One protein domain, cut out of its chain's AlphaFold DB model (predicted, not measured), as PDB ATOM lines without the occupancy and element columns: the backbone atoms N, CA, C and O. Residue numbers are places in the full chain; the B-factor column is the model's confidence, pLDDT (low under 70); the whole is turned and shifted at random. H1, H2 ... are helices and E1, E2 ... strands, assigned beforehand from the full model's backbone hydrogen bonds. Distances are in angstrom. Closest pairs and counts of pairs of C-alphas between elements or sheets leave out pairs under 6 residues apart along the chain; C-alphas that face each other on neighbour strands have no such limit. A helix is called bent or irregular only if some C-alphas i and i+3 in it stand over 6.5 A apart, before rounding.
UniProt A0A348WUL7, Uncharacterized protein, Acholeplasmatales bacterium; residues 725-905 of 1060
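AT A GLANCE: This is residues 725 to 905 of the 1060 residues of an uncharacterized protein of Acholeplasmatales bacterium (UniProt A0A348WUL7). A strongly twisted four-stranded sheet forms the core, with H1 and H2 packed on one face and H4 on the other; H3 packs on H1 and H2 away from the sheet. Two long stretches without named elements, residues 732 to 758 and 868 to 891, loop out from this body, and little H5 lies farthest from the middle. The printed part has 181 residues, with five named helices and four named strands in the order E1 H1 H2 H3 E2 H4 H5 E3 E4. The sheet's order is E2 - E1 - E4 - E3, all antiparallel, and the class is mixed, helices and strands. The whole is compact, with a radius of gyration of the C-alphas of 17.4 A and spans of 52 by 43 by 32 A.

IN THESE COORDINATES: E1, residues 725 to 731, begins at C-alpha 725 (-77.695, -23.523, 90.916). H1, residues 759 to 778, is 29.0 A long, has a kink of 43 degrees near residue 772, and is irregular: C-alphas 774 and 777 are 7.9 A apart. H2 is residues 785 to 798, 19.8 A. H3, residues 810 to 819, is irregular, but only just: C-alphas 813 and 816 are 6.6 A apart. E2, residues 823 to 833, is 26.9 A long and bends by 83 degrees at residue 830. H4 is residues 840 to 855, 22.3 A; H5 is residues 862 to 867; E3 is residues 892 to 894. E4, residues 897 to 905, is 23.7 A long and ends at C-alpha 905 (-74.754, -18.331, 94.859).

HOW THE PARTS SIT: Inner strand E1 pairs with E4, N 728 to O 900 at 3.0 A, and with edge strand E2, N 727 to O 827 at 2.9 A. E3 and E4 form a hairpin, N 894 to O 897 at 2.8 A. Three layers result from helices on both faces: H1, height over the sheet 9.2 A, and H2, 9.0 A, are on one face, and H4, 7.8 A, is on the opposite face. The closest C-alphas of H1 and E4 are those of Ala 769 and Ala 900, 6.3 A; of H2 and E2, Thr 790 and Phe 826, 6.2 A; of H4 and E3, Glu 841 and Thr 894, 6.3 A. H3 touches H1 at a shallow tilt of 16 degrees, opposite ways, closest at C-alphas 817 and 764, 6.5 A. H5 is apart from H4. Every O i to N i+4 pair is within hydrogen-bond range in H2, H4 and H5; in H1 14 of 16 are, in H3 3 of 6.

THE WHOLE: The C-alphas farthest apart, of Glu 754 and Asp 867, are 54.4 A apart. The printed part has no cut. The links E1 to H1, H2 to H3 and H5 to E3 are long. Mean pLDDT of the printed part is 82.9; 20 residues are under 70, among them 862 to 865 and 882 to 889.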
ATOM      1  N   VAL A 725     -77.469 -22.142  90.485       88.44
ATOM      2  CA  VAL A 725     -77.695 -23.523  90.916       88.44
ATOM      3  C   VAL A 725     -76.912 -24.547  90.113       88.44
ATOM      4  O   VAL A 725     -76.658 -24.386  88.917       88.44
ATOM      5  N   MET A 726     -76.580 -25.651  90.778       88.88
ATOM      6  CA  MET A 726     -76.239 -26.905  90.113       88.88
ATOM      7  C   MET A 726     -77.378 -27.892  90.321       88.88
ATOM      8  O   MET A 726     -77.843 -28.063  91.445       88.88
ATOM      9  N   ASN A 727     -77.803 -28.548  89.252       90.62
ATOM     10  CA  ASN A 727     -78.935 -29.461  89.254       90.62
ATOM     11  C   ASN A 727     -78.475 -30.822  88.733       90.62
ATOM     12  O   ASN A 727     -78.052 -30.942  87.582       90.62
ATOM     13  N   LEU A 728     -78.525 -31.838  89.590       91.56
ATOM     14  CA  LEU A 728     -78.390 -33.229  89.181       91.56
ATOM     15  C   LEU A 728     -79.796 -33.808  89.010       91.56
ATOM     16  O   LEU A 728     -80.560 -33.869  89.970       91.56
ATOM     17  N   ILE A 729     -80.108 -34.236  87.795       92.38
ATOM     18  CA  ILE A 729     -81.412 -34.768  87.411       92.38
ATOM     19  C   ILE A 729     -81.283 -36.279  87.266       92.38
ATOM     20  O   ILE A 729     -80.355 -36.753  86.610       92.38
ATOM     21  N   ILE A 730     -82.209 -37.018  87.868       94.81
ATOM     22  CA  ILE A 730     -82.366 -38.462  87.722       94.81
ATOM     23  C   ILE A 730     -83.696 -38.707  87.015       94.81
ATOM     24  O   ILE A 730     -84.738 -38.288  87.517       94.81
ATOM     25  N   SER A 731     -83.658 -39.380  85.869       93.12
ATOM     26  CA  SER A 731     -84.819 -39.596  84.999       93.12
ATOM     27  C   SER A 731     -84.941 -41.051  84.532       93.12
ATOM     28  O   SER A 731     -84.033 -41.861  84.736       93.12
ATOM     29  N   VAL A 732     -86.068 -41.368  83.894       88.69
ATOM     30  CA  VAL A 732     -86.282 -42.566  83.075       88.69
ATOM     31  C   VAL A 732     -86.616 -42.091  81.661       88.69
ATOM     32  O   VAL A 732     -87.188 -41.015  81.502       88.69
ATOM     33  N   ASP A 733     -86.186 -42.858  80.670       81.62
ATOM     34  CA  ASP A 733     -86.444 -42.656  79.242       81.62
ATOM     35  C   ASP A 733     -86.604 -44.072  78.657       81.62
ATOM     36  O   ASP A 733     -85.625 -44.817  78.528       81.62
ATOM     37  N   TYR A 734     -87.858 -44.504  78.504       77.25
ATOM     38  CA  TYR A 734     -88.249 -45.865  78.145       77.25
ATOM     39  C   TYR A 734     -88.128 -46.129  76.642       77.25
ATOM     40  O   TYR A 734     -87.851 -47.270  76.265       77.25
ATOM     41  N   ASP A 735     -88.346 -45.123  75.792       68.50
ATOM     42  CA  ASP A 735     -88.244 -45.236  74.331       68.50
ATOM     43  C   ASP A 735     -86.880 -44.787  73.778       68.50
ATOM     44  O   ASP A 735     -86.570 -45.054  72.615       68.50
ATOM     45  N   TYR A 736     -86.013 -44.248  74.639       71.06
ATOM     46  CA  TYR A 736     -84.664 -43.786  74.320       71.06
ATOM     47  C   TYR A 736     -84.659 -42.671  73.263       71.06
ATOM     48  O   TYR A 736     -83.698 -42.557  72.489       71.06
ATOM     49  N   ASP A 737     -85.703 -41.835  73.242       66.81
ATOM     50  CA  ASP A 737     -85.818 -40.675  72.350       66.81
ATOM     51  C   ASP A 737     -84.967 -39.470  72.817       66.81
ATOM     52  O   ASP A 737     -84.727 -38.526  72.056       66.81
ATOM     53  N   GLY A 738     -84.419 -39.538  74.038       68.56
ATOM     54  CA  GLY A 738     -83.608 -38.490  74.659       68.56
ATOM     55  C   GLY A 738     -84.406 -37.500  75.516       68.56
ATOM     56  O   GLY A 738     -83.814 -36.581  76.097       68.56
ATOM     57  N   THR A 739     -85.716 -37.691  75.631       76.62
ATOM     58  CA  THR A 739     -86.651 -36.919  76.444       76.62
ATOM     59  C   THR A 739     -87.053 -37.733  77.679       76.62
ATOM     60  O   THR A 739     -87.483 -38.874  77.567       76.62
ATOM     61  N   PRO A 740     -86.940 -37.176  78.898       83.00
ATOM     62  CA  PRO A 740     -87.418 -37.858  80.096       83.00
ATOM     63  C   PRO A 740     -88.919 -38.165  80.052       83.00
ATOM     64  O   PRO A 740     -89.732 -37.267  79.819       83.00
ATOM     65  N   ASP A 741     -89.290 -39.394  80.404       82.81
ATOM     66  CA  ASP A 741     -90.683 -39.764  80.625       82.81
ATOM     67  C   ASP A 741     -91.265 -39.027  81.828       82.81
ATOM     68  O   ASP A 741     -90.661 -38.947  82.910       82.81
ATOM     69  N   THR A 742     -92.491 -38.535  81.650       83.44
ATOM     70  CA  THR A 742     -93.146 -37.695  82.651       83.44
ATOM     71  C   THR A 742     -93.412 -38.477  83.931       83.44
ATOM     72  O   THR A 742     -94.057 -39.528  83.915       83.44
ATOM     73  N   LYS A 743     -92.939 -37.923  85.046       85.12
ATOM     74  CA  LYS A 743     -93.249 -38.377  86.397       85.12
ATOM     75  C   LYS A 743     -94.536 -37.715  86.897       85.12
ATOM     76  O   LYS A 743     -94.738 -36.517  86.701       85.12
ATOM     77  N   LEU A 744     -95.380 -38.473  87.594       82.19
ATOM     78  CA  LEU A 744     -96.561 -37.910  88.250       82.19
ATOM     79  C   LEU A 744     -96.168 -37.142  89.526       82.19
ATOM     80  O   LEU A 744     -95.543 -37.696  90.438       82.19
ATOM     81  N   VAL A 745     -96.555 -35.871  89.597       83.12
ATOM     82  CA  VAL A 745     -96.389 -34.958  90.737       83.12
ATOM     83  C   VAL A 745     -97.672 -34.152  90.962       83.12
ATOM     84  O   VAL A 745     -98.634 -34.259  90.207       83.12
ATOM     85  N   GLU A 746     -97.728 -33.365  92.036       82.56
ATOM     86  CA  GLU A 746     -98.943 -32.618  92.379       82.56
ATOM     87  C   GLU A 746     -99.289 -31.565  91.313       82.56
ATOM     88  O   GLU A 746    -100.470 -31.381  91.022       82.56
ATOM     89  N   SER A 747     -98.285 -30.919  90.703       77.62
ATOM     90  CA  SER A 747     -98.489 -29.873  89.689       77.62
ATOM     91  C   SER A 747     -99.038 -30.371  88.351       77.62
ATOM     92  O   SER A 747     -99.628 -29.577  87.626       77.62
ATOM     93  N   ASN A 748     -98.881 -31.658  88.018       79.00
ATOM     94  CA  ASN A 748     -99.326 -32.229  86.739       79.00
ATOM     95  C   ASN A 748    -100.370 -33.347  86.887       79.00
ATOM     96  O   ASN A 748    -100.723 -33.986  85.898       79.00
ATOM     97  N   LYS A 749    -100.889 -33.584  88.098       80.12
ATOM     98  CA  LYS A 749    -101.874 -34.645  88.386       80.12
ATOM     99  C   LYS A 749    -103.191 -34.522  87.611       80.12
ATOM    100  O   LYS A 749    -103.933 -35.497  87.518       80.12
ATOM    101  N   ASP A 750    -103.497 -33.320  87.127       71.94
ATOM    102  CA  ASP A 750    -104.712 -33.036  86.364       71.94
ATOM    103  C   ASP A 750    -104.520 -33.336  84.863       71.94
ATOM    104  O   ASP A 750    -105.498 -33.615  84.172       71.94
ATOM    105  N   ASP A 751    -103.270 -33.347  84.383       71.06
ATOM    106  CA  ASP A 751    -102.910 -33.587  82.978       71.06
ATOM    107  C   ASP A 751    -102.365 -35.011  82.750       71.06
ATOM    108  O   ASP A 751    -102.489 -35.576  81.662       71.06
ATOM    109  N   VAL A 752    -101.785 -35.623  83.787       72.00
ATOM    110  CA  VAL A 752    -101.188 -36.963  83.761       72.00
ATOM    111  C   VAL A 752    -101.970 -37.883  84.696       72.00
ATOM    112  O   VAL A 752    -101.997 -37.685  85.906       72.00
ATOM    113  N   THR A 753    -102.610 -38.915  84.143       66.19
ATOM    114  CA  THR A 753    -103.530 -39.792  84.892       66.19
ATOM    115  C   THR A 753    -102.908 -41.115  85.355       66.19
ATOM    116  O   THR A 753    -103.461 -41.774  86.238       66.19
ATOM    117  N   GLU A 754    -101.747 -41.496  84.815       72.94
ATOM    118  CA  GLU A 754    -101.011 -42.714  85.174       72.94
ATOM    119  C   GLU A 754     -99.536 -42.389  85.471       72.94
ATOM    120  O   GLU A 754     -98.891 -41.644  84.737       72.94
ATOM    121  N   GLU A 755     -98.996 -42.938  86.566       81.38
ATOM    122  CA  GLU A 755     -97.569 -42.822  86.899       81.38
ATOM    123  C   GLU A 755     -96.767 -43.772  86.001       81.38
ATOM    124  O   GLU A 755     -96.921 -44.994  86.085       81.38
ATOM    125  N   ASN A 756     -95.905 -43.202  85.156       78.56
ATOM    126  CA  ASN A 756     -95.060 -43.968  84.240       78.56
ATOM    127  C   ASN A 756     -93.919 -44.690  84.975       78.56
ATOM    128  O   ASN A 756     -93.404 -45.690  84.480       78.56
ATOM    129  N   TRP A 757     -93.523 -44.206  86.156       85.38
ATOM    130  CA  TRP A 757     -92.420 -44.768  86.933       85.38
ATOM    131  C   TRP A 757     -92.881 -45.891  87.869       85.38
ATOM    132  O   TRP A 757     -93.878 -45.788  88.584       85.38
ATOM    133  N   THR A 758     -92.100 -46.964  87.968       84.88
ATOM    134  CA  THR A 758     -92.377 -48.013  88.960       84.88
ATOM    135  C   THR A 758     -92.072 -47.531  90.391       84.88
ATOM    136  O   THR A 758     -91.167 -46.715  90.596       84.88
ATOM    137  N   PRO A 759     -92.749 -48.078  91.425       86.81
ATOM    138  CA  PRO A 759     -92.434 -47.757  92.821       86.81
ATOM    139  C   PRO A 759     -90.970 -48.021  93.203       86.81
ATOM    140  O   PRO A 759     -90.401 -47.289  94.006       86.81
ATOM    141  N   GLU A 760     -90.355 -49.047  92.610       86.94
ATOM    142  CA  GLU A 760     -88.944 -49.375  92.834       86.94
ATOM    143  C   GLU A 760     -88.012 -48.319  92.223       86.94
ATOM    144  O   GLU A 760     -87.067 -47.893  92.878       86.94
ATOM    145  N   GLN A 761     -88.289 -47.835  91.007       90.00
ATOM    146  CA  GLN A 761     -87.490 -46.769  90.385       90.00
ATOM    147  C   GLN A 761     -87.527 -45.470  91.192       90.00
ATOM    148  O   GLN A 761     -86.503 -44.801  91.306       90.00
ATOM    149  N   ILE A 762     -88.677 -45.138  91.782       89.19
ATOM    150  CA  ILE A 762     -88.829 -43.980  92.669       89.19
ATOM    151  C   ILE A 762     -87.916 -44.110  93.899       89.19
ATOM    152  O   ILE A 762     -87.119 -43.212  94.163       89.19
ATOM    153  N   GLU A 763     -87.970 -45.244  94.606       90.75
ATOM    154  CA  GLU A 763     -87.117 -45.496  95.780       90.75
ATOM    155  C   GLU A 763     -85.623 -45.467  95.410       90.75
ATOM    156  O   GLU A 763     -84.796 -44.871  96.106       90.75
ATOM    157  N   LEU A 764     -85.269 -46.066  94.270       93.81
ATOM    158  CA  LEU A 764     -83.895 -46.104  93.782       93.81
ATOM    159  C   LEU A 764     -83.379 -44.735  93.327       93.81
ATOM    160  O   LEU A 764     -82.187 -44.478  93.475       93.81
ATOM    161  N   ALA A 765     -84.226 -43.852  92.802       92.75
ATOM    162  CA  ALA A 765     -83.818 -42.502  92.421       92.75
ATOM    163  C   ALA A 765     -83.424 -41.664  93.651       92.75
ATOM    164  O   ALA A 765     -82.384 -41.002  93.642       92.75
ATOM    165  N   GLU A 766     -84.190 -41.752  94.742       89.25
ATOM    166  CA  GLU A 766     -83.869 -41.081  96.011       89.25
ATOM    167  C   GLU A 766     -82.573 -41.625  96.642       89.25
ATOM    168  O   GLU A 766     -81.709 -40.864  97.107       89.25
ATOM    169  N   GLU A 767     -82.398 -42.950  96.617       92.19
ATOM    170  CA  GLU A 767     -81.180 -43.609  97.095       92.19
ATOM    171  C   GLU A 767     -79.960 -43.218  96.239       92.19
ATOM    172  O   GLU A 767     -78.889 -42.930  96.787       92.19
ATOM    173  N   LEU A 768     -80.121 -43.132  94.912       94.38
ATOM    174  CA  LEU A 768     -79.070 -42.717  93.981       94.38
ATOM    175  C   LEU A 768     -78.632 -41.276  94.228       94.38
ATOM    176  O   LEU A 768     -77.428 -41.018  94.304       94.38
ATOM    177  N   ALA A 769     -79.581 -40.351  94.390       91.19
ATOM    178  CA  ALA A 769     -79.271 -38.964  94.721       91.19
ATOM    179  C   ALA A 769     -78.423 -38.899  95.998       91.19
ATOM    180  O   ALA A 769     -77.325 -38.344  95.996       91.19
ATOM    181  N   THR A 770     -78.870 -39.564  97.065       89.00
ATOM    182  CA  THR A 770     -78.157 -39.613  98.349       89.00
ATOM    183  C   THR A 770     -76.750 -40.196  98.213       89.00
ATOM    184  O   THR A 770     -75.784 -39.653  98.765       89.00
ATOM    185  N   LEU A 771     -76.609 -41.289  97.459       91.56
ATOM    186  CA  LEU A 771     -75.324 -41.927  97.189       91.56
ATOM    187  C   LEU A 771     -74.362 -40.960  96.492       91.56
ATOM    188  O   LEU A 771     -73.218 -40.820  96.936       91.56
ATOM    189  N   ILE A 772     -74.819 -40.295  95.425       91.75
ATOM    190  CA  ILE A 772     -74.012 -39.338  94.665       91.75
ATOM    191  C   ILE A 772     -73.602 -38.180  95.570       91.75
ATOM    192  O   ILE A 772     -72.408 -37.911  95.694       91.75
ATOM    193  N   MET A 773     -74.541 -37.559  96.285       86.94
ATOM    194  CA  MET A 773     -74.243 -36.374  97.100       86.94
ATOM    195  C   MET A 773     -73.297 -36.688  98.266       86.94
ATOM    196  O   MET A 773     -72.540 -35.824  98.702       86.94
ATOM    197  N   THR A 774     -73.280 -37.935  98.740       86.75
ATOM    198  CA  THR A 774     -72.394 -38.376  99.830       86.75
ATOM    199  C   THR A 774     -71.004 -38.796  99.340       86.75
ATOM    200  O   THR A 774     -70.037 -38.722 100.100       86.75
ATOM    201  N   ARG A 775     -70.879 -39.267  98.092       90.06
ATOM    202  CA  ARG A 775     -69.654 -39.908  97.574       90.06
ATOM    203  C   ARG A 775     -69.082 -39.261  96.310       90.06
ATOM    204  O   ARG A 775     -68.108 -39.782  95.774       90.06
ATOM    205  N   TYR A 776     -69.618 -38.130  95.845       89.25
ATOM    206  CA  TYR A 776     -69.145 -37.446  94.630       89.25
ATOM    207  C   TYR A 776     -67.641 -37.130  94.661       89.25
ATOM    208  O   TYR A 776     -66.993 -37.102  93.621       89.25
ATOM    209  N   ASP A 777     -67.065 -36.937  95.850       86.94
ATOM    210  CA  ASP A 777     -65.639 -36.675  96.057       86.94
ATOM    211  C   ASP A 777     -64.714 -37.877  95.780       86.94
ATOM    212  O   ASP A 777     -63.493 -37.720  95.799       86.94
ATOM    213  N   GLU A 778     -65.258 -39.070  95.526       90.19
ATOM    214  CA  GLU A 778     -64.475 -40.271  95.203       90.19
ATOM    215  C   GLU A 778     -63.978 -40.316  93.749       90.19
ATOM    216  O   GLU A 778     -63.103 -41.125  93.428       90.19
ATOM    217  N   VAL A 779     -64.508 -39.465  92.864       89.06
ATOM    218  CA  VAL A 779     -64.072 -39.385  91.460       89.06
ATOM    219  C   VAL A 779     -62.688 -38.736  91.323       89.06
ATOM    220  O   VAL A 779     -62.224 -37.999  92.191       89.06
ATOM    221  N   LEU A 780     -62.002 -38.996  90.204       82.62
ATOM    222  CA  LEU A 780     -60.624 -38.531  89.987       82.62
ATOM    223  C   LEU A 780     -60.511 -37.035  89.660       82.62
ATOM    224  O   LEU A 780     -59.410 -36.479  89.744       82.62
ATOM    225  N   ALA A 781     -61.610 -36.387  89.268       83.62
ATOM    226  CA  ALA A 781     -61.613 -34.983  88.884       83.62
ATOM    227  C   ALA A 781     -61.139 -34.077  90.034       83.62
ATOM    228  O   ALA A 781     -61.630 -34.124  91.164       83.62
ATOM    229  N   THR A 782     -60.178 -33.205  89.728       75.25
ATOM    230  CA  THR A 782     -59.696 -32.162  90.639       75.25
ATOM    231  C   THR A 782     -60.271 -30.820  90.207       75.25
ATOM    232  O   THR A 782     -60.061 -30.429  89.061       75.25
ATOM    233  N   GLY A 783     -60.929 -30.082  91.095       81.00
ATOM    234  CA  GLY A 783     -61.524 -28.799  90.727       81.00
ATOM    235  C   GLY A 783     -62.683 -28.417  91.633       81.00
ATOM    236  O   GLY A 783     -62.702 -28.771  92.815       81.00
ATOM    237  N   THR A 784     -63.627 -27.675  91.065       83.81
ATOM    238  CA  THR A 784     -64.884 -27.302  91.712       83.81
ATOM    239  C   THR A 784     -65.773 -28.528  91.927       83.81
ATOM    240  O   THR A 784     -65.566 -29.592  91.347       83.81
ATOM    241  N   ILE A 785     -66.793 -28.378  92.769       83.81
ATOM    242  CA  ILE A 785     -67.809 -29.414  92.979       83.81
ATOM    243  C   ILE A 785     -68.504 -29.782  91.660       83.81
ATOM    244  O   ILE A 785     -68.709 -30.956  91.369       83.81
ATOM    245  N   SER A 786     -68.776 -28.787  90.820       85.44
ATOM    246  CA  SER A 786     -69.345 -28.983  89.491       85.44
ATOM    247  C   SER A 786     -68.482 -29.851  88.576       85.44
ATOM    248  O   SER A 786     -69.032 -30.674  87.845       85.44
ATOM    249  N   ASP A 787     -67.155 -29.690  88.608       88.88
ATOM    250  CA  ASP A 787     -66.243 -30.532  87.822       88.88
ATOM    251  C   ASP A 787     -66.351 -31.997  88.267       88.88
ATOM    252  O   ASP A 787     -66.370 -32.910  87.443       88.88
ATOM    253  N   LYS A 788     -66.488 -32.223  89.580       90.06
ATOM    254  CA  LYS A 788     -66.665 -33.560  90.154       90.06
ATOM    255  C   LYS A 788     -68.022 -34.165  89.814       90.06
ATOM    256  O   LYS A 788     -68.064 -35.328  89.448       90.06
ATOM    257  N   LEU A 789     -69.117 -33.408  89.884       90.94
ATOM    258  CA  LEU A 789     -70.444 -33.911  89.502       90.94
ATOM    259  C   LEU A 789     -70.544 -34.218  88.005       90.94
ATOM    260  O   LEU A 789     -71.151 -35.211  87.619       90.94
ATOM    261  N   THR A 790     -69.886 -33.419  87.164       92.56
ATOM    262  CA  THR A 790     -69.777 -33.705  85.725       92.56
ATOM    263  C   THR A 790     -69.022 -35.019  85.497       92.56
ATOM    264  O   THR A 790     -69.444 -35.855  84.698       92.56
ATOM    265  N   GLU A 791     -67.940 -35.248  86.246       94.06
ATOM    266  CA  GLU A 791     -67.224 -36.524  86.226       94.06
ATOM    267  C   GLU A 791     -68.083 -37.673  86.771       94.06
ATOM    268  O   GLU A 791     -68.073 -38.749  86.186       94.06
ATOM    269  N   VAL A 792     -68.885 -37.461  87.822       94.81
ATOM    270  CA  VAL A 792     -69.840 -38.462  88.326       94.81
ATOM    271  C   VAL A 792     -70.811 -38.904  87.231       94.81
ATOM    272  O   VAL A 792     -71.031 -40.105  87.093       94.81
ATOM    273  N   VAL A 793     -71.344 -37.980  86.422       93.94
ATOM    274  CA  VAL A 793     -72.197 -38.331  85.270       93.94
ATOM    275  C   VAL A 793     -71.448 -39.222  84.284       93.94
ATOM    276  O   VAL A 793     -71.995 -40.228  83.839       93.94
ATOM    277  N   THR A 794     -70.184 -38.916  83.987       93.12
ATOM    278  CA  THR A 794     -69.339 -39.762  83.130       93.12
ATOM    279  C   THR A 794     -69.110 -41.147  83.747       93.12
ATOM    280  O   THR A 794     -69.345 -42.153  83.082       93.12
ATOM    281  N   VAL A 795     -68.743 -41.221  85.033       94.69
ATOM    282  CA  VAL A 795     -68.553 -42.490  85.759       94.69
ATOM    283  C   VAL A 795     -69.841 -43.310  85.781       94.69
ATOM    284  O   VAL A 795     -69.793 -44.521  85.587       94.69
ATOM    285  N   TYR A 796     -70.998 -42.675  85.971       95.00
ATOM    286  CA  TYR A 796     -72.288 -43.349  85.883       95.00
ATOM    287  C   TYR A 796     -72.523 -43.883  84.478       95.00
ATOM    288  O   TYR A 796     -72.805 -45.068  84.327       95.00
ATOM    289  N   LYS A 797     -72.355 -43.061  83.433       91.81
ATOM    290  CA  LYS A 797     -72.515 -43.487  82.034       91.81
ATOM    291  C   LYS A 797     -71.613 -44.677  81.689       91.81
ATOM    292  O   LYS A 797     -72.097 -45.588  81.019       91.81
ATOM    293  N   ASP A 798     -70.398 -44.735  82.225       92.62
ATOM    294  CA  ASP A 798     -69.445 -45.833  82.019       92.62
ATOM    295  C   ASP A 798     -69.655 -47.050  82.935       92.62
ATOM    296  O   ASP A 798     -69.171 -48.140  82.620       92.62
ATOM    297  N   ALA A 799     -70.407 -46.900  84.030       93.00
ATOM    298  CA  ALA A 799     -70.666 -47.980  84.971       93.00
ATOM    299  C   ALA A 799     -71.363 -49.176  84.307       93.00
ATOM    300  O   ALA A 799     -72.255 -49.035  83.456       93.00
ATOM    301  N   LYS A 800     -70.963 -50.370  84.751       91.38
ATOM    302  CA  LYS A 800     -71.460 -51.658  84.260       91.38
ATOM    303  C   LYS A 800     -72.892 -51.916  84.729       91.38
ATOM    304  O   LYS A 800     -73.251 -51.582  85.854       91.38
ATOM    305  N   TYR A 801     -73.658 -52.626  83.905       88.31
ATOM    306  CA  TYR A 801     -74.970 -53.182  84.260       88.31
ATOM    307  C   TYR A 801     -74.794 -54.438  85.133       88.31
ATOM    308  O   TYR A 801     -75.022 -55.568  84.707       88.31
ATOM    309  N   GLU A 802     -74.275 -54.259  86.346       86.88
ATOM    310  CA  GLU A 802     -73.994 -55.350  87.278       86.88
ATOM    311  C   GLU A 802     -74.226 -54.905  88.721       86.88
ATOM    312  O   GLU A 802     -73.666 -53.912  89.181       86.88
ATOM    313  N   VAL A 803     -75.005 -55.681  89.474       88.69
ATOM    314  CA  VAL A 803     -75.218 -55.422  90.901       88.69
ATOM    315  C   VAL A 803     -74.054 -55.998  91.709       88.69
ATOM    316  O   VAL A 803     -73.945 -57.212  91.897       88.69
ATOM    317  N   VAL A 804     -73.189 -55.125  92.228       90.94
ATOM    318  CA  VAL A 804     -72.070 -55.519  93.096       90.94
ATOM    319  C   VAL A 804     -72.514 -55.544  94.559       90.94
ATOM    320  O   VAL A 804     -72.905 -54.531  95.136       90.94
ATOM    321  N   ASN A 805     -72.411 -56.709  95.203       88.31
ATOM    322  CA  ASN A 805     -72.699 -56.843  96.632       88.31
ATOM    323  C   ASN A 805     -71.587 -56.196  97.478       88.31
ATOM    324  O   ASN A 805     -70.485 -56.739  97.560       88.31
ATOM    325  N   ASN A 806     -71.912 -55.114  98.195       88.25
ATOM    326  CA  ASN A 806     -70.988 -54.287  98.995       88.25
ATOM    327  C   ASN A 806     -69.941 -53.546  98.134       88.25
ATOM    328  O   ASN A 806     -68.751 -53.867  98.213       88.25
ATOM    329  N   PRO A 807     -70.368 -52.564  97.323       91.12
ATOM    330  CA  PRO A 807     -69.478 -51.832  96.427       91.12
ATOM    331  C   PRO A 807     -68.423 -51.041  97.211       91.12
ATOM    332  O   PRO A 807     -68.724 -50.403  98.222       91.12
ATOM    333  N   THR A 808     -67.180 -51.072  96.734       89.69
ATOM    334  CA  THR A 808     -66.038 -50.363  97.333       89.69
ATOM    335  C   THR A 808     -65.667 -49.091  96.582       89.69
ATOM    336  O   THR A 808     -65.041 -48.209  97.165       89.69
ATOM    337  N   THR A 809     -66.092 -48.964  95.325       91.25
ATOM    338  CA  THR A 809     -65.975 -47.743  94.515       91.25
ATOM    339  C   THR A 809     -67.354 -47.164  94.193       91.25
ATOM    340  O   THR A 809     -68.380 -47.818  94.407       91.25
ATOM    341  N   LEU A 810     -67.393 -45.917  93.723       91.75
ATOM    342  CA  LEU A 810     -68.629 -45.278  93.273       91.75
ATOM    343  C   LEU A 810     -69.175 -45.928  91.988       91.75
ATOM    344  O   LEU A 810     -70.365 -46.208  91.903       91.75
ATOM    345  N   GLU A 811     -68.294 -46.268  91.043       91.69
ATOM    346  CA  GLU A 811     -68.641 -46.994  89.810       91.69
ATOM    347  C   GLU A 811     -69.331 -48.340  90.106       91.69
ATOM    348  O   GLU A 811     -70.369 -48.643  89.523       91.69
ATOM    349  N   GLU A 812     -68.808 -49.125  91.060       92.94
ATOM    350  CA  GLU A 812     -69.414 -50.400  91.482       92.94
ATOM    351  C   GLU A 812     -70.803 -50.207  92.104       92.94
ATOM    352  O   GLU A 812     -71.666 -51.075  91.983       92.94
ATOM    353  N   ALA A 813     -71.025 -49.079  92.784       94.25
ATOM    354  CA  ALA A 813     -72.303 -48.779  93.415       94.25
ATOM    355  C   ALA A 813     -73.383 -48.389  92.395       94.25
ATOM    356  O   ALA A 813     -74.564 -48.624  92.646       94.25
ATOM    357  N   PHE A 814     -72.996 -47.842  91.237       95.25
ATOM    358  CA  PHE A 814     -73.937 -47.385  90.214       95.25
ATOM    359  C   PHE A 814     -74.662 -48.497  89.461       95.25
ATOM    360  O   PHE A 814     -75.769 -48.272  88.970       95.25
ATOM    361  N   GLY A 815     -74.103 -49.708  89.417       91.12
ATOM    362  CA  GLY A 815     -74.685 -50.800  88.640       91.12
ATOM    363  C   GLY A 815     -76.113 -51.181  89.054       91.12
ATOM    364  O   GLY A 815     -76.920 -51.513  88.190       91.12
ATOM    365  N   LYS A 816     -76.472 -51.037  90.340       90.94
ATOM    366  CA  LYS A 816     -77.848 -51.238  90.843       90.94
ATOM    367  C   LYS A 816     -78.865 -50.333  90.136       90.94
ATOM    368  O   LYS A 816     -79.924 -50.796  89.735       90.94
ATOM    369  N   TYR A 817     -78.525 -49.061  89.968       93.50
ATOM    370  CA  TYR A 817     -79.416 -48.034  89.422       93.50
ATOM    371  C   TYR A 817     -79.456 -48.062  87.896       93.50
ATOM    372  O   TYR A 817     -80.515 -47.886  87.301       93.50
ATOM    373  N   LYS A 818     -78.319 -48.394  87.267       89.56
ATOM    374  CA  LYS A 818     -78.242 -48.684  85.829       89.56
ATOM    375  C   LYS A 818     -79.192 -49.805  85.425       89.56
ATOM    376  O   LYS A 818     -79.914 -49.666  84.445       89.56
ATOM    377  N   VAL A 819     -79.197 -50.900  86.188       88.25
ATOM    378  CA  VAL A 819     -80.084 -52.047  85.937       88.25
ATOM    379  C   VAL A 819     -81.558 -51.678  86.120       88.25
ATOM    380  O   VAL A 819     -82.393 -52.307  85.487       88.25
ATOM    381  N   ALA A 820     -81.876 -50.649  86.913       88.81
ATOM    382  CA  ALA A 820     -83.234 -50.134  87.109       88.81
ATOM    383  C   ALA A 820     -83.713 -49.157  86.008       88.81
ATOM    384  O   ALA A 820     -84.821 -48.626  86.102       88.81
ATOM    385  N   GLY A 821     -82.891 -48.893  84.986       87.75
ATOM    386  CA  GLY A 821     -83.229 -47.977  83.892       87.75
ATOM    387  C   GLY A 821     -83.074 -46.491  84.233       87.75
ATOM    388  O   GLY A 821     -83.471 -45.645  83.440       87.75
ATOM    389  N   LEU A 822     -82.484 -46.153  85.387       92.12
ATOM    390  CA  LEU A 822     -82.288 -44.758  85.777       92.12
ATOM    391  C   LEU A 822     -81.176 -44.106  84.952       92.12
ATOM    392  O   LEU A 822     -80.098 -44.677  84.741       92.12
ATOM    393  N   GLN A 823     -81.409 -42.866  84.554       90.88
ATOM    394  CA  GLN A 823     -80.450 -42.006  83.881       90.88
ATOM    395  C   GLN A 823     -80.074 -40.832  84.772       90.88
ATOM    396  O   GLN A 823     -80.856 -40.441  85.635       90.88
ATOM    397  N   ILE A 824     -78.878 -40.268  84.566       92.94
ATOM    398  CA  ILE A 824     -78.465 -39.054  85.271       92.94
ATOM    399  C   ILE A 824     -77.934 -37.989  84.320       92.94
ATOM    400  O   ILE A 824     -77.169 -38.277  83.392       92.94
ATOM    401  N   LYS A 825     -78.294 -36.741  84.607       91.94
ATOM    402  CA  LYS A 825     -77.837 -35.541  83.910       91.94
ATOM    403  C   LYS A 825     -77.383 -34.504  84.926       91.94
ATOM    404  O   LYS A 825     -77.933 -34.413  86.017       91.94
ATOM    405  N   PHE A 826     -76.375 -33.721  84.564       92.31
ATOM    406  CA  PHE A 826     -75.902 -32.610  85.374       92.31
ATOM    407  C   PHE A 826     -75.984 -31.316  84.577       92.31
ATOM    408  O   PHE A 826     -75.494 -31.247  83.448       92.31
ATOM    409  N   GLU A 827     -76.573 -30.296  85.185       91.56
ATOM    410  CA  GLU A 827     -76.758 -28.980  84.590       91.56
ATOM    411  C   GLU A 827     -76.358 -27.879  85.569       91.56
ATOM    412  O   GLU A 827     -76.432 -28.033  86.792       91.56
ATOM    413  N   LYS A 828     -75.946 -26.739  85.012       88.81
ATOM    414  CA  LYS A 828     -75.726 -25.507  85.766       88.81
ATOM    415  C   LYS A 828     -76.578 -24.410  85.170       88.81
ATOM    416  O   LYS A 828     -76.530 -24.195  83.960       88.81
ATOM    417  N   SER A 829     -77.238 -23.667  86.041       85.69
ATOM    418  CA  SER A 829     -78.019 -22.505  85.651       85.69
ATOM    419  C   SER A 829     -77.662 -21.338  86.548       85.69
ATOM    420  O   SER A 829     -77.483 -21.497  87.753       85.69
ATOM    421  N   ALA A 830     -77.515 -20.165  85.947       83.06
ATOM    422  CA  ALA A 830     -77.230 -18.935  86.665       83.06
ATOM    423  C   ALA A 830     -78.474 -18.050  86.682       83.06
ATOM    424  O   ALA A 830     -79.206 -18.012  85.693       83.06
ATOM    425  N   ASN A 831     -78.643 -17.279  87.755       79.38
ATOM    426  CA  ASN A 831     -79.721 -16.304  87.920       79.38
ATOM    427  C   ASN A 831     -81.142 -16.893  87.838       79.38
ATOM    428  O   ASN A 831     -82.016 -16.252  87.263       79.38
ATOM    429  N   TYR A 832     -81.388 -18.074  88.406       85.31
ATOM    430  CA  TYR A 832     -82.768 -18.498  88.631       85.31
ATOM    431  C   TYR A 832     -83.426 -17.611  89.674       85.31
ATOM    432  O   TYR A 832     -82.869 -17.370  90.743       85.31
ATOM    433  N   ASP A 833     -84.626 -17.166  89.351       81.06
ATOM    434  CA  ASP A 833     -85.479 -16.345  90.193       81.06
ATOM    435  C   ASP A 833     -86.938 -16.800  90.081       81.06
ATOM    436  O   ASP A 833     -87.265 -17.721  89.329       81.06
ATOM    437  N   HIS A 834     -87.816 -16.155  90.843       73.81
ATOM    438  CA  HIS A 834     -89.257 -16.425  90.859       73.81
ATOM    439  C   HIS A 834     -89.951 -16.286  89.486       73.81
ATOM    440  O   HIS A 834     -91.018 -16.860  89.284       73.81
ATOM    441  N   THR A 835     -89.350 -15.571  88.524       70.69
ATOM    442  CA  THR A 835     -89.888 -15.408  87.158       70.69
ATOM    443  C   THR A 835     -89.386 -16.468  86.181       70.69
ATOM    444  O   THR A 835     -89.844 -16.545  85.040       70.69
ATOM    445  N   SER A 836     -88.430 -17.294  86.609       78.38
ATOM    446  CA  SER A 836     -87.879 -18.355  85.778       78.38
ATOM    447  C   SER A 836     -88.965 -19.374  85.425       78.38
ATOM    448  O   SER A 836     -89.757 -19.776  86.276       78.38
ATOM    449  N   SER A 837     -88.981 -19.809  84.159       82.31
ATOM    450  CA  SER A 837     -89.930 -20.798  83.625       82.31
ATOM    451  C   SER A 837     -89.618 -22.205  84.152       82.31
ATOM    452  O   SER A 837     -89.121 -23.065  83.426       82.31
ATOM    453  N   LEU A 838     -89.868 -22.407  85.443       83.69
ATOM    454  CA  LEU A 838     -89.661 -23.635  86.202       83.69
ATOM    455  C   LEU A 838     -91.015 -24.163  86.685       83.69
ATOM    456  O   LEU A 838     -91.951 -23.385  86.870       83.69
ATOM    457  N   VAL A 839     -91.109 -25.473  86.912       85.00
ATOM    458  CA  VAL A 839     -92.275 -26.056  87.592       85.00
ATOM    459  C   VAL A 839     -92.320 -25.611  89.053       85.00
ATOM    460  O   VAL A 839     -91.282 -25.295  89.644       85.00
ATOM    461  N   GLU A 840     -93.514 -25.602  89.635       83.75
ATOM    462  CA  GLU A 840     -93.755 -24.994  90.944       83.75
ATOM    463  C   GLU A 840     -92.967 -25.679  92.068       83.75
ATOM    464  O   GLU A 840     -92.320 -25.001  92.862       83.75
ATOM    465  N   GLU A 841     -92.865 -27.014  92.053       86.88
ATOM    466  CA  GLU A 841     -92.074 -27.759  93.040       86.88
ATOM    467  C   GLU A 841     -90.593 -27.352  93.024       86.88
ATOM    468  O   GLU A 841     -89.914 -27.384  94.049       86.88
ATOM    469  N   PHE A 842     -90.070 -26.965  91.856       87.50
ATOM    470  CA  PHE A 842     -88.693 -26.500  91.736       87.50
ATOM    471  C   PHE A 842     -88.545 -25.078  92.286       87.50
ATOM    472  O   PHE A 842     -87.560 -24.799  92.974       87.50
ATOM    473  N   LYS A 843     -89.511 -24.186  92.021       86.06
ATOM    474  CA  LYS A 843     -89.507 -22.815  92.554       86.06
ATOM    475  C   LYS A 843     -89.568 -22.800  94.078       86.06
ATOM    476  O   LYS A 843     -88.762 -22.106  94.697       86.06
ATOM    477  N   ASP A 844     -90.439 -23.620  94.665       85.44
ATOM    478  CA  ASP A 844     -90.591 -23.755  96.118       85.44
ATOM    479  C   ASP A 844     -89.259 -24.088  96.797       85.44
ATOM    480  O   ASP A 844     -88.853 -23.446  97.769       85.44
ATOM    481  N   VAL A 845     -88.521 -25.053  96.240       86.38
ATOM    482  CA  VAL A 845     -87.212 -25.447  96.771       86.38
ATOM    483  C   VAL A 845     -86.181 -24.327  96.610       86.38
ATOM    484  O   VAL A 845     -85.358 -24.116  97.504       86.38
ATOM    485  N   MET A 846     -86.198 -23.584  95.499       87.56
ATOM    486  CA  MET A 846     -85.250 -22.482  95.299       87.56
ATOM    487  C   MET A 846     -85.497 -21.348  96.292       87.56
ATOM    488  O   MET A 846     -84.540 -20.818  96.865       87.56
ATOM    489  N   LEU A 847     -86.768 -21.027  96.536       85.56
ATOM    490  CA  LEU A 847     -87.191 -20.057  97.538       85.56
ATOM    491  C   LEU A 847     -86.767 -20.496  98.943       85.56
ATOM    492  O   LEU A 847     -86.178 -19.710  99.684       85.56
ATOM    493  N   GLU A 848     -86.992 -21.760  99.299       85.62
ATOM    494  CA  GLU A 848     -86.589 -22.330 100.587       85.62
ATOM    495  C   GLU A 848     -85.064 -22.229 100.809       85.62
ATOM    496  O   GLU A 848     -84.606 -21.761 101.860       85.62
ATOM    497  N   MET A 849     -84.258 -22.606  99.810       84.38
ATOM    498  CA  MET A 849     -82.794 -22.526  99.892       84.38
ATOM    499  C   MET A 849     -82.294 -21.076  99.966       84.38
ATOM    500  O   MET A 849     -81.358 -20.777 100.714       84.38
ATOM    501  N   TRP A 850     -82.909 -20.163  99.216       86.25
ATOM    502  CA  TRP A 850     -82.562 -18.746  99.251       86.25
ATOM    503  C   TRP A 850     -82.931 -18.104 100.600       86.25
ATOM    504  O   TRP A 850     -82.078 -17.454 101.207       86.25
ATOM    505  N   ASN A 851     -84.129 -18.373 101.132       84.25
ATOM    506  CA  ASN A 851     -84.572 -17.891 102.446       84.25
ATOM    507  C   ASN A 851     -83.621 -18.342 103.556       84.25
ATOM    508  O   ASN A 851     -83.196 -17.538 104.386       84.25
ATOM    509  N   TYR A 852     -83.197 -19.608 103.528       83.19
ATOM    510  CA  TYR A 852     -82.191 -20.104 104.462       83.19
ATOM    511  C   TYR A 852     -80.862 -19.340 104.337       83.19
ATOM    512  O   TYR A 852     -80.238 -19.013 105.353       83.19
ATOM    513  N   ALA A 853     -80.405 -19.056 103.111       83.81
ATOM    514  CA  ALA A 853     -79.188 -18.278 102.893       83.81
ATOM    515  C   ALA A 853     -79.324 -16.855 103.456       83.81
ATOM    516  O   ALA A 853     -78.427 -16.394 104.163       83.81
ATOM    517  N   ASN A 854     -80.455 -16.197 103.208       82.31
ATOM    518  CA  ASN A 854     -80.749 -14.852 103.688       82.31
ATOM    519  C   ASN A 854     -80.810 -14.773 105.221       82.31
ATOM    520  O   ASN A 854     -80.057 -14.013 105.833       82.31
ATOM    521  N   ASP A 855     -81.602 -15.636 105.861       83.06
ATOM    522  CA  ASP A 855     -81.788 -15.670 107.320       83.06
ATOM    523  C   ASP A 855     -80.485 -15.914 108.099       83.06
ATOM    524  O   ASP A 855     -80.351 -15.531 109.267       83.06
ATOM    525  N   ASN A 856     -79.501 -16.549 107.457       80.88
ATOM    526  CA  ASN A 856     -78.204 -16.866 108.047       80.88
ATOM    527  C   ASN A 856     -77.070 -15.932 107.583       80.88
ATOM    528  O   ASN A 856     -75.918 -16.150 107.968       80.88
ATOM    529  N   GLY A 857     -77.366 -14.892 106.791       80.19
ATOM    530  CA  GLY A 857     -76.371 -13.940 106.285       80.19
ATOM    531  C   GLY A 857     -75.357 -14.566 105.319       80.19
ATOM    532  O   GLY A 857     -74.176 -14.224 105.350       80.19
ATOM    533  N   LEU A 858     -75.809 -15.528 104.510       81.12
ATOM    534  CA  LEU A 858     -75.026 -16.287 103.529       81.12
ATOM    535  C   LEU A 858     -75.299 -15.842 102.082       81.12
ATOM    536  O   LEU A 858     -74.905 -16.536 101.144       81.12
ATOM    537  N   VAL A 859     -75.976 -14.710 101.898       82.25
ATOM    538  CA  VAL A 859     -76.184 -14.100 100.585       82.25
ATOM    539  C   VAL A 859     -74.899 -13.448 100.068       82.25
ATOM    540  O   VAL A 859     -74.049 -12.962 100.818       82.25
ATOM    541  N   TYR A 860     -74.739 -13.500  98.756       78.56
ATOM    542  CA  TYR A 860     -73.645 -12.949  97.987       78.56
ATOM    543  C   TYR A 860     -73.841 -11.440  97.847       78.56
ATOM    544  O   TYR A 860     -74.789 -10.983  97.207       78.56
ATOM    545  N   ASP A 861     -72.906 -10.688  98.418       74.62
ATOM    546  CA  ASP A 861     -72.826  -9.233  98.321       74.62
ATOM    547  C   ASP A 861     -72.024  -8.868  97.066       74.62
ATOM    548  O   ASP A 861     -70.791  -8.953  97.033       74.62
ATOM    549  N   SER A 862     -72.745  -8.496  96.009       67.62
ATOM    550  CA  SER A 862     -72.158  -8.125  94.723       67.62
ATOM    551  C   SER A 862     -71.297  -6.863  94.813       67.62
ATOM    552  O   SER A 862     -70.236  -6.826  94.193       67.62
ATOM    553  N   LYS A 863     -71.687  -5.872  95.629       67.62
ATOM    554  CA  LYS A 863     -70.928  -4.621  95.810       67.62
ATOM    555  C   LYS A 863     -69.604  -4.896  96.533       67.62
ATOM    556  O   LYS A 863     -68.548  -4.460  96.079       67.62
ATOM    557  N   ALA A 864     -69.620  -5.697  97.600       68.75
ATOM    558  CA  ALA A 864     -68.390  -6.090  98.292       68.75
ATOM    559  C   ALA A 864     -67.460  -6.952  97.421       68.75
ATOM    560  O   ALA A 864     -66.238  -6.863  97.561       68.75
ATOM    561  N   ALA A 865     -68.012  -7.772  96.522       67.25
ATOM    562  CA  ALA A 865     -67.225  -8.591  95.606       67.25
ATOM    563  C   ALA A 865     -66.562  -7.795  94.468       67.25
ATOM    564  O   ALA A 865     -65.487  -8.182  94.004       67.25
ATOM    565  N   GLU A 866     -67.170  -6.691  94.028       70.19
ATOM    566  CA  GLU A 866     -66.556  -5.759  93.073       70.19
ATOM    567  C   GLU A 866     -65.417  -4.950  93.714       70.19
ATOM    568  O   GLU A 866     -64.370  -4.744  93.090       70.19
ATOM    569  N   ASP A 867     -65.585  -4.558  94.979       70.75
ATOM    570  CA  ASP A 867     -64.616  -3.749  95.723       70.75
ATOM    571  C   ASP A 867     -63.451  -4.564  96.334       70.75
ATOM    572  O   ASP A 867     -62.365  -4.015  96.568       70.75
ATOM    573  N   ASP A 868     -63.625  -5.872  96.576       72.75
ATOM    574  CA  ASP A 868     -62.598  -6.769  97.128       72.75
ATOM    575  C   ASP A 868     -62.332  -7.989  96.233       72.75
ATOM    576  O   ASP A 868     -63.080  -8.965  96.194       72.75
ATOM    577  N   THR A 869     -61.156  -8.004  95.598       70.75
ATOM    578  CA  THR A 869     -60.698  -9.121  94.752       70.75
ATOM    579  C   THR A 869     -60.467 -10.442  95.502       70.75
ATOM    580  O   THR A 869     -60.192 -11.455  94.860       70.75
ATOM    581  N   ASN A 870     -60.571 -10.459  96.837       73.19
ATOM    582  CA  ASN A 870     -60.509 -11.664  97.669       73.19
ATOM    583  C   ASN A 870     -61.857 -12.035  98.308       73.19
ATOM    584  O   ASN A 870     -61.883 -12.897  99.196       73.19
ATOM    585  N   TYR A 871     -62.962 -11.414  97.882       73.19
ATOM    586  CA  TYR A 871     -64.291 -11.761  98.369       73.19
ATOM    587  C   TYR A 871     -64.555 -13.259  98.181       73.19
ATOM    588  O   TYR A 871     -64.437 -13.813  97.086       73.19
ATOM    589  N   THR A 872     -64.881 -13.935  99.280       72.38
ATOM    590  CA  THR A 872     -65.172 -15.368  99.292       72.38
ATOM    591  C   THR A 872     -66.659 -15.552  99.533       72.38
ATOM    592  O   THR A 872     -67.184 -15.060 100.527       72.38
ATOM    593  N   ASN A 873     -67.320 -16.278  98.634       72.81
ATOM    594  CA  ASN A 873     -68.740 -16.585  98.732       72.81
ATOM    595  C   ASN A 873     -69.060 -17.314 100.061       72.81
ATOM    596  O   ASN A 873     -68.445 -18.353 100.325       72.81
ATOM    597  N   PRO A 874     -69.982 -16.790 100.893       72.25
ATOM    598  CA  PRO A 874     -70.247 -17.311 102.235       72.25
ATOM    599  C   PRO A 874     -71.034 -18.634 102.282       72.25
ATOM    600  O   PRO A 874     -71.204 -19.180 103.373       72.25
ATOM    601  N   ILE A 875     -71.483 -19.188 101.149       73.75
ATOM    602  CA  ILE A 875     -72.291 -20.419 101.120       73.75
ATOM    603  C   ILE A 875     -71.619 -21.601 101.837       73.75
ATOM    604  O   ILE A 875     -70.504 -22.032 101.524       73.75
ATOM    605  N   VAL A 876     -72.360 -22.168 102.792       66.12
ATOM    606  CA  VAL A 876     -71.973 -23.329 103.604       66.12
ATOM    607  C   VAL A 876     -72.327 -24.626 102.873       66.12
ATOM    608  O   VAL A 876     -73.287 -24.673 102.110       66.12
ATOM    609  N   GLU A 877     -71.599 -25.710 103.154       64.94
ATOM    610  CA  GLU A 877     -71.803 -27.046 102.563       64.94
ATOM    611  C   GLU A 877     -73.266 -27.540 102.593       64.94
ATOM    612  O   GLU A 877     -73.678 -28.265 101.699       64.94
ATOM    613  N   ALA A 878     -74.072 -27.108 103.572       58.91
ATOM    614  CA  ALA A 878     -75.474 -27.510 103.707       58.91
ATOM    615  C   ALA A 878     -76.433 -26.900 102.664       58.91
ATOM    616  O   ALA A 878     -77.463 -27.493 102.377       58.91
ATOM    617  N   LEU A 879     -76.099 -25.741 102.086       69.44
ATOM    618  CA  LEU A 879     -76.838 -25.138 100.963       69.44
ATOM    619  C   LEU A 879     -76.352 -25.660  99.610       69.44
ATOM    620  O   LEU A 879     -77.014 -25.487  98.589       69.44
ATOM    621  N   LYS A 880     -75.175 -26.294  99.596       70.12
ATOM    622  CA  LYS A 880     -74.627 -26.851  98.370       70.12
ATOM    623  C   LYS A 880     -75.333 -28.114  97.943       70.12
ATOM    624  O   LYS A 880     -75.153 -28.431  96.797       70.12
ATOM    625  N   TYR A 881     -76.098 -28.804  98.784       71.12
ATOM    626  CA  TYR A 881     -76.939 -29.935  98.385       71.12
ATOM    627  C   TYR A 881     -78.114 -30.005  99.348       71.12
ATOM    628  O   TYR A 881     -77.873 -29.980 100.549       71.12
ATOM    629  N   ASN A 882     -79.344 -30.019  98.835       61.31
ATOM    630  CA  ASN A 882     -80.558 -29.725  99.602       61.31
ATOM    631  C   ASN A 882     -80.661 -30.493 100.951       61.31
ATOM    632  O   ASN A 882     -80.764 -31.714 100.967       61.31
ATOM    633  N   ILE A 883     -80.602 -29.770 102.084       56.78
ATOM    634  CA  ILE A 883     -80.762 -30.265 103.478       56.78
ATOM    635  C   ILE A 883     -81.911 -29.513 104.188       56.78
ATOM    636  O   ILE A 883     -82.071 -29.609 105.404       56.78
ATOM    637  N   VAL A 884     -82.714 -28.716 103.473       51.66
ATOM    638  CA  VAL A 884     -83.592 -27.743 104.149       51.66
ATOM    639  C   VAL A 884     -84.804 -28.399 104.838       51.66
ATOM    640  O   VAL A 884     -85.320 -27.861 105.817       51.66
ATOM    641  N   ASN A 885     -85.111 -29.661 104.508       47.31
ATOM    642  CA  ASN A 885     -86.072 -30.475 105.251       47.31
ATOM    643  C   ASN A 885     -85.382 -31.429 106.253       47.31
ATOM    644  O   ASN A 885     -84.372 -32.069 105.953       47.31
ATOM    645  N   THR A 886     -85.935 -31.551 107.464       49.97
ATOM    646  CA  THR A 886     -85.318 -32.176 108.659       49.97
ATOM    647  C   THR A 886     -84.981 -33.673 108.562       49.97
ATOM    648  O   THR A 886     -84.448 -34.234 109.523       49.97
ATOM    649  N   ASP A 887     -85.237 -34.303 107.414       56.53
ATOM    650  CA  ASP A 887     -85.167 -35.749 107.194       56.53
ATOM    651  C   ASP A 887     -83.965 -36.216 106.336       56.53
ATOM    652  O   ASP A 887     -83.833 -37.407 106.085       56.53
ATOM    653  N   GLN A 888     -83.032 -35.324 105.958       57.38
ATOM    654  CA  GLN A 888     -81.823 -35.638 105.157       57.38
ATOM    655  C   GLN A 888     -82.074 -36.130 103.712       57.38
ATOM    656  O   GLN A 888     -81.226 -36.827 103.152       57.38
ATOM    657  N   ASN A 889     -83.190 -35.759 103.080       68.00
ATOM    658  CA  ASN A 889     -83.422 -36.068 101.665       68.00
ATOM    659  C   ASN A 889     -82.690 -35.072 100.755       68.00
ATOM    660  O   ASN A 889     -82.964 -33.877 100.796       68.00
ATOM    661  N   TYR A 890     -81.786 -35.581  99.911       76.12
ATOM    662  CA  TYR A 890     -80.980 -34.778  98.980       76.12
ATOM    663  C   TYR A 890     -81.687 -34.426  97.663       76.12
ATOM    664  O   TYR A 890     -81.111 -33.694  96.856       76.12
ATOM    665  N   ALA A 891     -82.890 -34.955  97.422       86.62
ATOM    666  CA  ALA A 891     -83.629 -34.751  96.183       86.62
ATOM    667  C   ALA A 891     -85.127 -34.518  96.409       86.62
ATOM    668  O   ALA A 891     -85.686 -34.939  97.421       86.62
ATOM    669  N   PHE A 892     -85.760 -33.873  95.433       87.50
ATOM    670  CA  PHE A 892     -87.208 -33.689  95.322       87.50
ATOM    671  C   PHE A 892     -87.678 -34.088  93.919       87.50
ATOM    672  O   PHE A 892     -86.875 -34.136  92.988       87.50
ATOM    673  N   ALA A 893     -88.962 -34.399  93.760       88.38
ATOM    674  CA  ALA A 893     -89.527 -34.811  92.479       88.38
ATOM    675  C   ALA A 893     -90.166 -33.632  91.731       88.38
ATOM    676  O   ALA A 893     -90.798 -32.776  92.343       88.38
ATOM    677  N   THR A 894     -90.044 -33.645  90.407       90.00
ATOM    678  CA  THR A 894     -90.827 -32.835  89.467       90.00
ATOM    679  C   THR A 894     -91.426 -33.739  88.390       90.00
ATOM    680  O   THR A 894     -91.139 -34.939  88.353       90.00
ATOM    681  N   SER A 895     -92.189 -33.159  87.459       86.50
ATOM    682  CA  SER A 895     -92.665 -33.855  86.260       86.50
ATOM    683  C   SER A 895     -91.544 -34.418  85.376       86.50
ATOM    684  O   SER A 895     -91.794 -35.327  84.594       86.50
ATOM    685  N   TYR A 896     -90.310 -33.923  85.507       87.06
ATOM    686  CA  TYR A 896     -89.156 -34.328  84.695       87.06
ATOM    687  C   TYR A 896     -88.217 -35.320  85.405       87.06
ATOM    688  O   TYR A 896     -87.177 -35.688  84.855       87.06
ATOM    689  N   GLY A 897     -88.560 -35.753  86.624       90.50
ATOM    690  CA  GLY A 897     -87.788 -36.719  87.406       90.50
ATOM    691  C   GLY A 897     -87.380 -36.201  88.786       90.50
ATOM    692  O   GLY A 897     -88.032 -35.338  89.369       90.50
ATOM    693  N   PHE A 898     -86.306 -36.762  89.341       91.75
ATOM    694  CA  PHE A 898     -85.779 -36.392  90.656       91.75
ATOM    695  C   PHE A 898     -84.618 -35.411  90.533       91.75
ATOM    696  O   PHE A 898     -83.680 -35.629  89.771       91.75
ATOM    697  N   HIS A 899     -84.654 -34.357  91.337       90.56
ATOM    698  CA  HIS A 899     -83.710 -33.252  91.307       90.56
ATOM    699  C   HIS A 899     -82.945 -33.162  92.617       90.56
ATOM    700  O   HIS A 899     -83.532 -32.905  93.667       90.56
ATOM    701  N   ALA A 900     -81.625 -33.316  92.550       89.44
ATOM    702  CA  ALA A 900     -80.716 -32.962  93.632       89.44
ATOM    703  C   ALA A 900     -80.059 -31.618  93.308       89.44
ATOM    704  O   ALA A 900     -79.164 -31.529  92.461       89.44
ATOM    705  N   VAL A 901     -80.534 -30.564  93.976       87.69
ATOM    706  CA  VAL A 901     -80.143 -29.183  93.681       87.69
ATOM    707  C   VAL A 901     -79.201 -28.621  94.741       87.69
ATOM    708  O   VAL A 901     -79.288 -28.913  95.937       87.69
ATOM    709  N   ALA A 902     -78.279 -27.807  94.249       85.00
ATOM    710  CA  ALA A 902     -77.253 -27.080  94.961       85.00
ATOM    711  C   ALA A 902     -77.376 -25.592  94.672       85.00
ATOM    712  O   ALA A 902     -77.455 -25.232  93.500       85.00
ATOM    713  N   VAL A 903     -77.255 -24.725  95.675       85.19
ATOM    714  CA  VAL A 903     -77.079 -23.286  95.429       85.19
ATOM    715  C   VAL A 903     -75.583 -22.958  95.413       85.19
ATOM    716  O   VAL A 903     -74.883 -23.124  96.412       85.19
ATOM    717  N   GLU A 904     -75.075 -22.503  94.265       83.25
ATOM    718  CA  GLU A 904     -73.714 -21.973  94.114       83.25
ATOM    719  C   GLU A 904     -73.608 -20.528  94.575       83.25
ATOM    720  O   GLU A 904     -72.566 -20.157  95.110       83.25
ATOM    721  N   LYS A 905     -74.647 -19.715  94.371       85.00
ATOM    722  CA  LYS A 905     -74.754 -18.331  94.859       85.00
ATOM    723  C   LYS A 905     -76.206 -18.039  95.184       85.00
ATOM    724  O   LYS A 905     -77.056 -18.326  94.359       85.00
TER     725      LYS A 905